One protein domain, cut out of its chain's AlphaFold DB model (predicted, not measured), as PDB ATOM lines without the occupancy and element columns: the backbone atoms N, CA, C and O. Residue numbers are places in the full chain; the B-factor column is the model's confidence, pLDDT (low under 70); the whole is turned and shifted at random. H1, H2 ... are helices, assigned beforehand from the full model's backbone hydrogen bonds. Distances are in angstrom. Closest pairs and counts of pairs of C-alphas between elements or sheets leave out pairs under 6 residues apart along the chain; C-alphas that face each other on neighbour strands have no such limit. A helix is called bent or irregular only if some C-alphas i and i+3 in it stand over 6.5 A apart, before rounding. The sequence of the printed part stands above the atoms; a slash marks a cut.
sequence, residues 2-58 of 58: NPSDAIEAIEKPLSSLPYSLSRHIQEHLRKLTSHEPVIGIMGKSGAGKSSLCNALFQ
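What this domain is: This is residues 2 to 58 of the 58 residues of the protein "NgrB" of Escherichia coli (UniProt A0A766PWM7). A long, thin, open model: H1 and H2 make a narrow V at one end, and an outstretched link, residues 34 to 48, runs on from H2 to the far end, where the chain turns back into the short helix H3. The length comes from H2 and this link one after the other, and no two of the helices pack into a core. The printed part has 57 residues, with three named helices in the order H1, H2, H3 and no named strand; the class is all helix. The whole is extended, with a radius of gyration of the C-alphas of 19.6 A, and its C-alphas span 58 by 20 by 16 A, a rod in outline.

Where its parts are: The printed part begins at Asn 2. H1 holds residues 3 to 14, from C-alpha 3 at (159.552, 192.510, 178.944), and is 17.2 A from first to last C-alpha. It is neither bent nor irregular, but only just: C-alphas 10 and 13 are 6.0 A apart. H2, the longest helix with 15 residues, holds residues 19 to 33 and is 20.9 A long, from C-alpha 19 at (164.434, 214.087, 171.691). H3 holds residues 49 to 57, is 12.4 A long, and ends with C-alpha 57 at (145.472, 184.790, 194.962).

How they stand to each other: H1 and H2 are close but not clearly touching, with 1 pair of C-alphas within 8 A. Their closest C-alphas, those of Leu 14 and Ser 22, are 5.3 A apart. They run opposite ways at a steep tilt of 35.1 degrees, only just past shallow, and their centres are 12.7 A apart. H3 is apart from H1 and also from H2. In H2 and H3 every O i to N i+4 pair is within hydrogen-bond range; in H1 it is 7 of 8.

The domain as a whole: The two C-alphas farthest apart, those of Pro 18 and Gly 46, are 58.3 A from each other, while the C-alphas of Asn 2 and Gln 58, the first and last printed, are 26.0 A apart. The printed part has no cut, and Gln 58 is the chain's last residue. The link from H1 to H2, 4 residues, is tight; the link from H2 to H3, 15 residues, is long. Three stretches stand free: residues 2 to 9, of which 3 to 9 belong to H1; residues 30 to 40, of which 30 to 33 belong to H2; and residues 42 to 48. The mean pLDDT of the printed part is 88.3, and one printed residue, Pro 3, is under 70.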
ATOM      1  N   ASN A   2     161.055 188.426 176.828       73.12
ATOM      2  CA  ASN A   2     161.183 189.107 178.106       73.12
ATOM      3  C   ASN A   2     160.637 190.536 177.954       73.12
ATOM      4  O   ASN A   2     160.781 191.123 176.881       73.12
ATOM      5  N   PRO A   3     160.031 191.127 178.996       69.69
ATOM      6  CA  PRO A   3     159.552 192.510 178.944       69.69
ATOM      7  C   PRO A   3     160.650 193.505 178.538       69.69
ATOM      8  O   PRO A   3     160.376 194.480 177.847       69.69
ATOM      9  N   SER A   4     161.901 193.211 178.910       73.62
ATOM     10  CA  SER A   4     163.088 193.970 178.503       73.62
ATOM     11  C   SER A   4     163.282 193.996 176.983       73.62
ATOM     12  O   SER A   4     163.525 195.061 176.421       73.62
ATOM     13  N   ASP A   5     163.104 192.856 176.307       80.25
ATOM     14  CA  ASP A   5     163.296 192.732 174.854       80.25
ATOM     15  C   ASP A   5     162.266 193.580 174.085       80.25
ATOM     16  O   ASP A   5     162.555 194.153 173.035       80.25
ATOM     17  N   ALA A   6     161.041 193.676 174.618       78.94
ATOM     18  CA  ALA A   6     159.966 194.466 174.026       78.94
ATOM     19  C   ALA A   6     160.209 195.977 174.165       78.94
ATOM     20  O   ALA A   6     159.894 196.737 173.250       78.94
ATOM     21  N   ILE A   7     160.784 196.412 175.290       78.50
ATOM     22  CA  ILE A   7     161.147 197.817 175.508       78.50
ATOM     23  C   ILE A   7     162.289 198.211 174.566       78.50
ATOM     24  O   ILE A   7     162.184 199.228 173.883       78.50
ATOM     25  N   GLU A   8     163.327 197.382 174.444       83.12
ATOM     26  CA  GLU A   8     164.467 197.649 173.558       83.12
ATOM     27  C   GLU A   8     164.044 197.750 172.079       83.12
ATOM     28  O   GLU A   8     164.499 198.637 171.348       83.12
ATOM     29  N   ALA A   9     163.102 196.904 171.646       85.06
ATOM     30  CA  ALA A   9     162.528 196.950 170.300       85.06
ATOM     31  C   ALA A   9     161.795 198.270 169.991       85.06
ATOM     32  O   ALA A   9     161.695 198.655 168.826       85.06
ATOM     33  N   ILE A  10     161.302 198.967 171.020       85.31
ATOM     34  CA  ILE A  10     160.630 200.267 170.904       85.31
ATOM     35  C   ILE A  10     161.641 201.414 171.040       85.31
ATOM     36  O   ILE A  10     161.581 202.382 170.286       85.31
ATOM     37  N   GLU A  11     162.597 201.326 171.962       84.44
ATOM     38  CA  GLU A  11     163.577 202.392 172.202       84.44
ATOM     39  C   GLU A  11     164.555 202.570 171.036       84.44
ATOM     40  O   GLU A  11     164.870 203.701 170.654       84.44
ATOM     41  N   LYS A  12     164.983 201.468 170.412       87.56
ATOM     42  CA  LYS A  12     165.919 201.485 169.282       87.56
ATOM     43  C   LYS A  12     165.428 202.334 168.097       87.56
ATOM     44  O   LYS A  12     166.178 203.217 167.681       87.56
ATOM     45  N   PRO A  13     164.207 202.163 167.555       88.19
ATOM     46  CA  PRO A  13     163.706 203.036 166.492       88.19
ATOM     47  C   PRO A  13     163.470 204.481 166.962       88.19
ATOM     48  O   PRO A  13     163.749 205.413 166.208       88.19
ATOM     49  N   LEU A  14     163.034 204.697 168.208       89.06
ATOM     50  CA  LEU A  14     162.794 206.044 168.752       89.06
ATOM     51  C   LEU A  14     164.075 206.858 168.981       89.06
ATOM     52  O   LEU A  14     164.013 208.086 169.005       89.06
ATOM     53  N   SER A  15     165.233 206.200 169.107       87.44
ATOM     54  CA  SER A  15     166.541 206.863 169.231       87.44
ATOM     55  C   SER A  15     166.947 207.672 167.991       87.44
ATOM     56  O   SER A  15     167.748 208.597 168.095       87.44
ATOM     57  N   SER A  16     166.370 207.358 166.826       91.81
ATOM     58  CA  SER A  16     166.625 208.069 165.565       91.81
ATOM     59  C   SER A  16     165.862 209.392 165.434       91.81
ATOM     60  O   SER A  16     166.124 210.172 164.517       91.81
ATOM     61  N   LEU A  17     164.913 209.656 166.337       92.81
ATOM     62  CA  LEU A  17     164.062 210.839 166.311       92.81
ATOM     63  C   LEU A  17     164.628 211.948 167.211       92.81
ATOM     64  O   LEU A  17     165.290 211.661 168.210       92.81
ATOM     65  N   PRO A  18     164.311 213.227 166.932       94.56
ATOM     66  CA  PRO A  18     164.585 214.315 167.863       94.56
ATOM     67  C   PRO A  18     164.013 214.025 169.256       94.56
ATOM     68  O   PRO A  18     162.908 213.489 169.386       94.56
ATOM     69  N   TYR A  19     164.744 214.427 170.297       89.44
ATOM     70  CA  TYR A  19     164.434 214.087 171.691       89.44
ATOM     71  C   TYR A  19     162.985 214.395 172.098       89.44
ATOM     72  O   TYR A  19     162.333 213.571 172.737       89.44
ATOM     73  N   SER A  20     162.456 215.550 171.690       92.38
ATOM     74  CA  SER A  20     161.079 215.962 171.991       92.38
ATOM     75  C   SER A  20     160.033 215.013 171.398       92.38
ATOM     76  O   SER A  20     159.078 214.643 172.078       92.38
ATOM     77  N   LEU A  21     160.235 214.573 170.154       92.94
ATOM     78  CA  LEU A  21     159.329 213.656 169.469       92.94
ATOM     79  C   LEU A  21     159.414 212.247 170.064       92.94
ATOM     80  O   LEU A  21     158.384 211.634 170.335       92.94
ATOM     81  N   SER A  22     160.633 211.769 170.328       91.94
ATOM     82  CA  SER A  22     160.871 210.494 171.012       91.94
ATOM     83  C   SER A  22     160.166 210.454 172.374       91.94
ATOM     84  O   SER A  22     159.382 209.542 172.645       91.94
ATOM     85  N   ARG A  23     160.331 211.506 173.189       90.75
ATOM     86  CA  ARG A  23     159.648 211.669 174.483       90.75
ATOM     87  C   ARG A  23     158.129 211.658 174.361       90.75
ATOM     88  O   ARG A  23     157.477 210.939 175.111       90.75
ATOM     89  N   HIS A  24     157.569 212.412 173.417       93.56
ATOM     90  CA  HIS A  24     156.120 212.450 173.201       93.56
ATOM     91  C   HIS A  24     155.553 211.072 172.843       93.56
ATOM     92  O   HIS A  24     154.520 210.672 173.381       93.56
ATOM     93  N   ILE A  25     156.230 210.327 171.966       91.75
ATOM     94  CA  ILE A  25     155.799 208.979 171.582       91.75
ATOM     95  C   ILE A  25     155.883 208.031 172.783       91.75
ATOM     96  O   ILE A  25     154.923 207.312 173.056       91.75
ATOM     97  N   GLN A  26     156.983 208.059 173.542       88.44
ATOM     98  CA  GLN A  26     157.137 207.235 174.745       88.44
ATOM     99  C   GLN A  26     156.048 207.518 175.786       88.44
ATOM    100  O   GLN A  26     155.479 206.587 176.352       88.44
ATOM    101  N   GLU A  27     155.732 208.788 176.040       90.00
ATOM    102  CA  GLU A  27     154.670 209.170 176.974       90.00
ATOM    103  C   GLU A  27     153.294 208.695 176.502       90.00
ATOM    104  O   GLU A  27     152.495 208.222 177.312       90.00
ATOM    105  N   HIS A  28     153.021 208.768 175.199       91.00
ATOM    106  CA  HIS A  28     151.771 208.275 174.635       91.00
ATOM    107  C   HIS A  28     151.654 206.750 174.748       91.00
ATOM    108  O   HIS A  28     150.625 206.242 175.185       91.00
ATOM    109  N   LEU A  29     152.725 206.017 174.433       87.81
ATOM    110  CA  LEU A  29     152.769 204.565 174.593       87.81
ATOM    111  C   LEU A  29     152.561 204.155 176.051       87.81
ATOM    112  O   LEU A  29     151.761 203.265 176.313       87.81
ATOM    113  N   ARG A  30     153.205 204.842 177.003       85.88
ATOM    114  CA  ARG A  30     153.001 204.595 178.439       85.88
ATOM    115  C   ARG A  30     151.549 204.801 178.863       85.88
ATOM    116  O   ARG A  30     151.040 204.000 179.633       85.88
ATOM    117  N   LYS A  31     150.871 205.831 178.347       87.62
ATOM    118  CA  LYS A  31     149.436 206.053 178.606       87.62
ATOM    119  C   LYS A  31     148.555 204.949 178.015       87.62
ATOM    120  O   LYS A  31     147.554 204.582 178.618       87.62
ATOM    121  N   LEU A  32     148.914 204.416 176.848       86.69
ATOM    122  CA  LEU A  32     148.187 203.307 176.224       86.69
ATOM    123  C   LEU A  32     148.419 201.975 176.942       86.69
ATOM    124  O   LEU A  32     147.541 201.120 176.938       86.69
ATOM    125  N   THR A  33     149.581 201.775 177.556       83.12
ATOM    126  CA  THR A  33     149.898 200.531 178.265       83.12
ATOM    127  C   THR A  33     149.550 200.570 179.750       83.12
ATOM    128  O   THR A  33     149.465 199.510 180.361       83.12
ATOM    129  N   SER A  34     149.282 201.744 180.334       81.31
ATOM    130  CA  SER A  34     148.948 201.918 181.758       81.31
ATOM    131  C   SER A  34     147.521 201.498 182.132       81.31
ATOM    132  O   SER A  34     146.874 202.155 182.946       81.31
ATOM    133  N   HIS A  35     147.007 200.425 181.540       80.06
ATOM    134  CA  HIS A  35     145.720 199.859 181.921       80.06
ATOM    135  C   HIS A  35     145.939 198.798 182.991       80.06
ATOM    136  O   HIS A  35     146.798 197.931 182.844       80.06
ATOM    137  N   GLU A  36     145.150 198.858 184.058       81.88
ATOM    138  CA  GLU A  36     145.113 197.798 185.056       81.88
ATOM    139  C   GLU A  36     144.282 196.632 184.492       81.88
ATOM    140  O   GLU A  36     143.083 196.802 184.242       81.88
ATOM    141  N   PRO A  37     144.884 195.460 184.218       82.00
ATOM    142  CA  PRO A  37     144.131 194.322 183.719       82.00
ATOM    143  C   PRO A  37     143.250 193.764 184.842       82.00
ATOM    144  O   PRO A  37     143.745 193.179 185.801       82.00
ATOM    145  N   VAL A  38     141.932 193.910 184.707       86.69
ATOM    146  CA  VAL A  38     140.958 193.347 185.653       86.69
ATOM    147  C   VAL A  38     140.338 192.086 185.060       86.69
ATOM    148  O   VAL A  38     139.723 192.123 183.993       86.69
ATOM    149  N   ILE A  39     140.480 190.957 185.757       88.44
ATOM    150  CA  ILE A  39     139.908 189.670 185.342       88.44
ATOM    151  C   ILE A  39     138.551 189.478 186.029       88.44
ATOM    152  O   ILE A  39     138.471 189.318 187.246       88.44
ATOM    153  N   GLY A  40     137.472 189.463 185.245       91.69
ATOM    154  CA  GLY A  40     136.130 189.141 185.732       91.69
ATOM    155  C   GLY A  40     135.849 187.638 185.696       91.69
ATOM    156  O   GLY A  40     135.939 187.020 184.638       91.69
ATOM    157  N   ILE A  41     135.452 187.046 186.829       92.25
ATOM    158  CA  ILE A  41     135.027 185.637 186.914       92.25
ATOM    159  C   ILE A  41     133.510 185.575 187.143       92.25
ATOM    160  O   ILE A  41     133.012 186.021 188.176       92.25
ATOM    161  N   MET A  42     132.761 184.988 186.202       93.19
ATOM    162  CA  MET A  42     131.290 184.920 186.238       93.19
ATOM    163  C   MET A  42     130.766 183.480 186.108       93.19
ATOM    164  O   MET A  42     131.441 182.596 185.595       93.19
ATOM    165  N   GLY A  43     129.559 183.221 186.622       94.94
ATOM    166  CA  GLY A  43     128.942 181.890 186.652       94.94
ATOM    167  C   GLY A  43     127.837 181.774 187.705       94.94
ATOM    168  O   GLY A  43     127.715 182.640 188.579       94.94
ATOM    169  N   LYS A  44     127.047 180.691 187.659       96.50
ATOM    170  CA  LYS A  44     125.929 180.432 188.595       96.50
ATOM    171  C   LYS A  44     126.366 180.488 190.069       96.50
ATOM    172  O   LYS A  44     127.542 180.284 190.395       96.50
ATOM    173  N   SER A  45     125.426 180.771 190.975       94.12
ATOM    174  CA  SER A  45     125.684 180.649 192.419       94.12
ATOM    175  C   SER A  45     126.103 179.212 192.758       94.12
ATOM    176  O   SER A  45     125.633 178.269 192.123       94.12
ATOM    177  N   GLY A  46     127.045 179.046 193.687       94.75
ATOM    178  CA  GLY A  46     127.590 177.734 194.060       94.75
ATOM    179  C   GLY A  46     128.617 177.122 193.095       94.75
ATOM    180  O   GLY A  46     129.222 176.118 193.440       94.75
ATOM    181  N   ALA A  47     128.904 177.729 191.935       95.25
ATOM    182  CA  ALA A  47     129.885 177.199 190.968       95.25
ATOM    183  C   ALA A  47     131.367 177.308 191.407       95.25
ATOM    184  O   ALA A  47     132.259 177.040 190.612       95.25
ATOM    185  N   GLY A  48     131.647 177.752 192.638       95.62
ATOM    186  CA  GLY A  48     133.013 177.804 193.174       95.62
ATOM    187  C   GLY A  48     133.864 179.016 192.767       95.62
ATOM    188  O   GLY A  48     135.066 178.997 192.991       95.62
ATOM    189  N   LYS A  49     133.275 180.093 192.222       96.88
ATOM    190  CA  LYS A  49     134.009 181.312 191.802       96.88
ATOM    191  C   LYS A  49     134.901 181.898 192.906       96.88
ATOM    192  O   LYS A  49     136.078 182.139 192.676       96.88
ATOM    193  N   SER A  50     134.356 182.084 194.112       94.19
ATOM    194  CA  SER A  50     135.112 182.624 195.251       94.19
ATOM    195  C   SER A  50     136.187 181.653 195.744       94.19
ATOM    196  O   SER A  50     137.282 182.082 196.090       94.19
ATOM    197  N   SER A  51     135.907 180.345 195.722       95.69
ATOM    198  CA  SER A  51     136.895 179.313 196.061       95.69
ATOM    199  C   SER A  51     138.077 179.320 195.089       95.69
ATOM    200  O   SER A  51     139.214 179.190 195.527       95.69
ATOM    201  N   LEU A  52     137.822 179.528 193.790       94.38
ATOM    202  CA  LEU A  52     138.867 179.668 192.775       94.38
ATOM    203  C   LEU A  52     139.721 180.921 193.008       94.38
ATOM    204  O   LEU A  52     140.942 180.812 192.998       94.38
ATOM    205  N   CYS A  53     139.108 182.086 193.263       93.12
ATOM    206  CA  CYS A  53     139.865 183.301 193.590       93.12
ATOM    207  C   CYS A  53     140.789 183.084 194.793       93.12
ATOM    208  O   CYS A  53     141.963 183.431 194.731       93.12
ATOM    209  N   ASN A  54     140.275 182.470 195.860       94.00
ATOM    210  CA  ASN A  54     141.064 182.186 197.057       94.00
ATOM    211  C   ASN A  54     142.237 181.240 196.770       94.00
ATOM    212  O   ASN A  54     143.306 181.429 197.328       94.00
ATOM    213  N   ALA A  55     142.060 180.243 195.902       94.94
ATOM    214  CA  ALA A  55     143.134 179.322 195.537       94.94
ATOM    215  C   ALA A  55     144.216 179.962 194.645       94.94
ATOM    216  O   ALA A  55     145.358 179.516 194.672       94.94
ATOM    217  N   LEU A  56     143.858 180.964 193.833       93.25
ATOM    218  CA  LEU A  56     144.775 181.618 192.890       93.25
ATOM    219  C   LEU A  56     145.544 182.803 193.491       93.25
ATOM    220  O   LEU A  56     146.620 183.119 192.989       93.25
ATOM    221  N   PHE A  57     144.983 183.482 194.498       89.12
ATOM    222  CA  PHE A  57     145.472 184.790 194.962       89.12
ATOM    223  C   PHE A  57     145.645 184.924 196.492       89.12
ATOM    224  O   PHE A  57     145.826 186.047 196.964       89.12
ATOM    225  N   GLN A  58     145.557 183.833 197.268       74.00
ATOM    226  CA  GLN A  58     146.100 183.788 198.643       74.00
ATOM    227  C   GLN A  58     147.625 183.691 198.618       74.00
ATOM    228  O   GLN A  58     148.244 184.269 199.537       74.00
TER     229      GLN A  58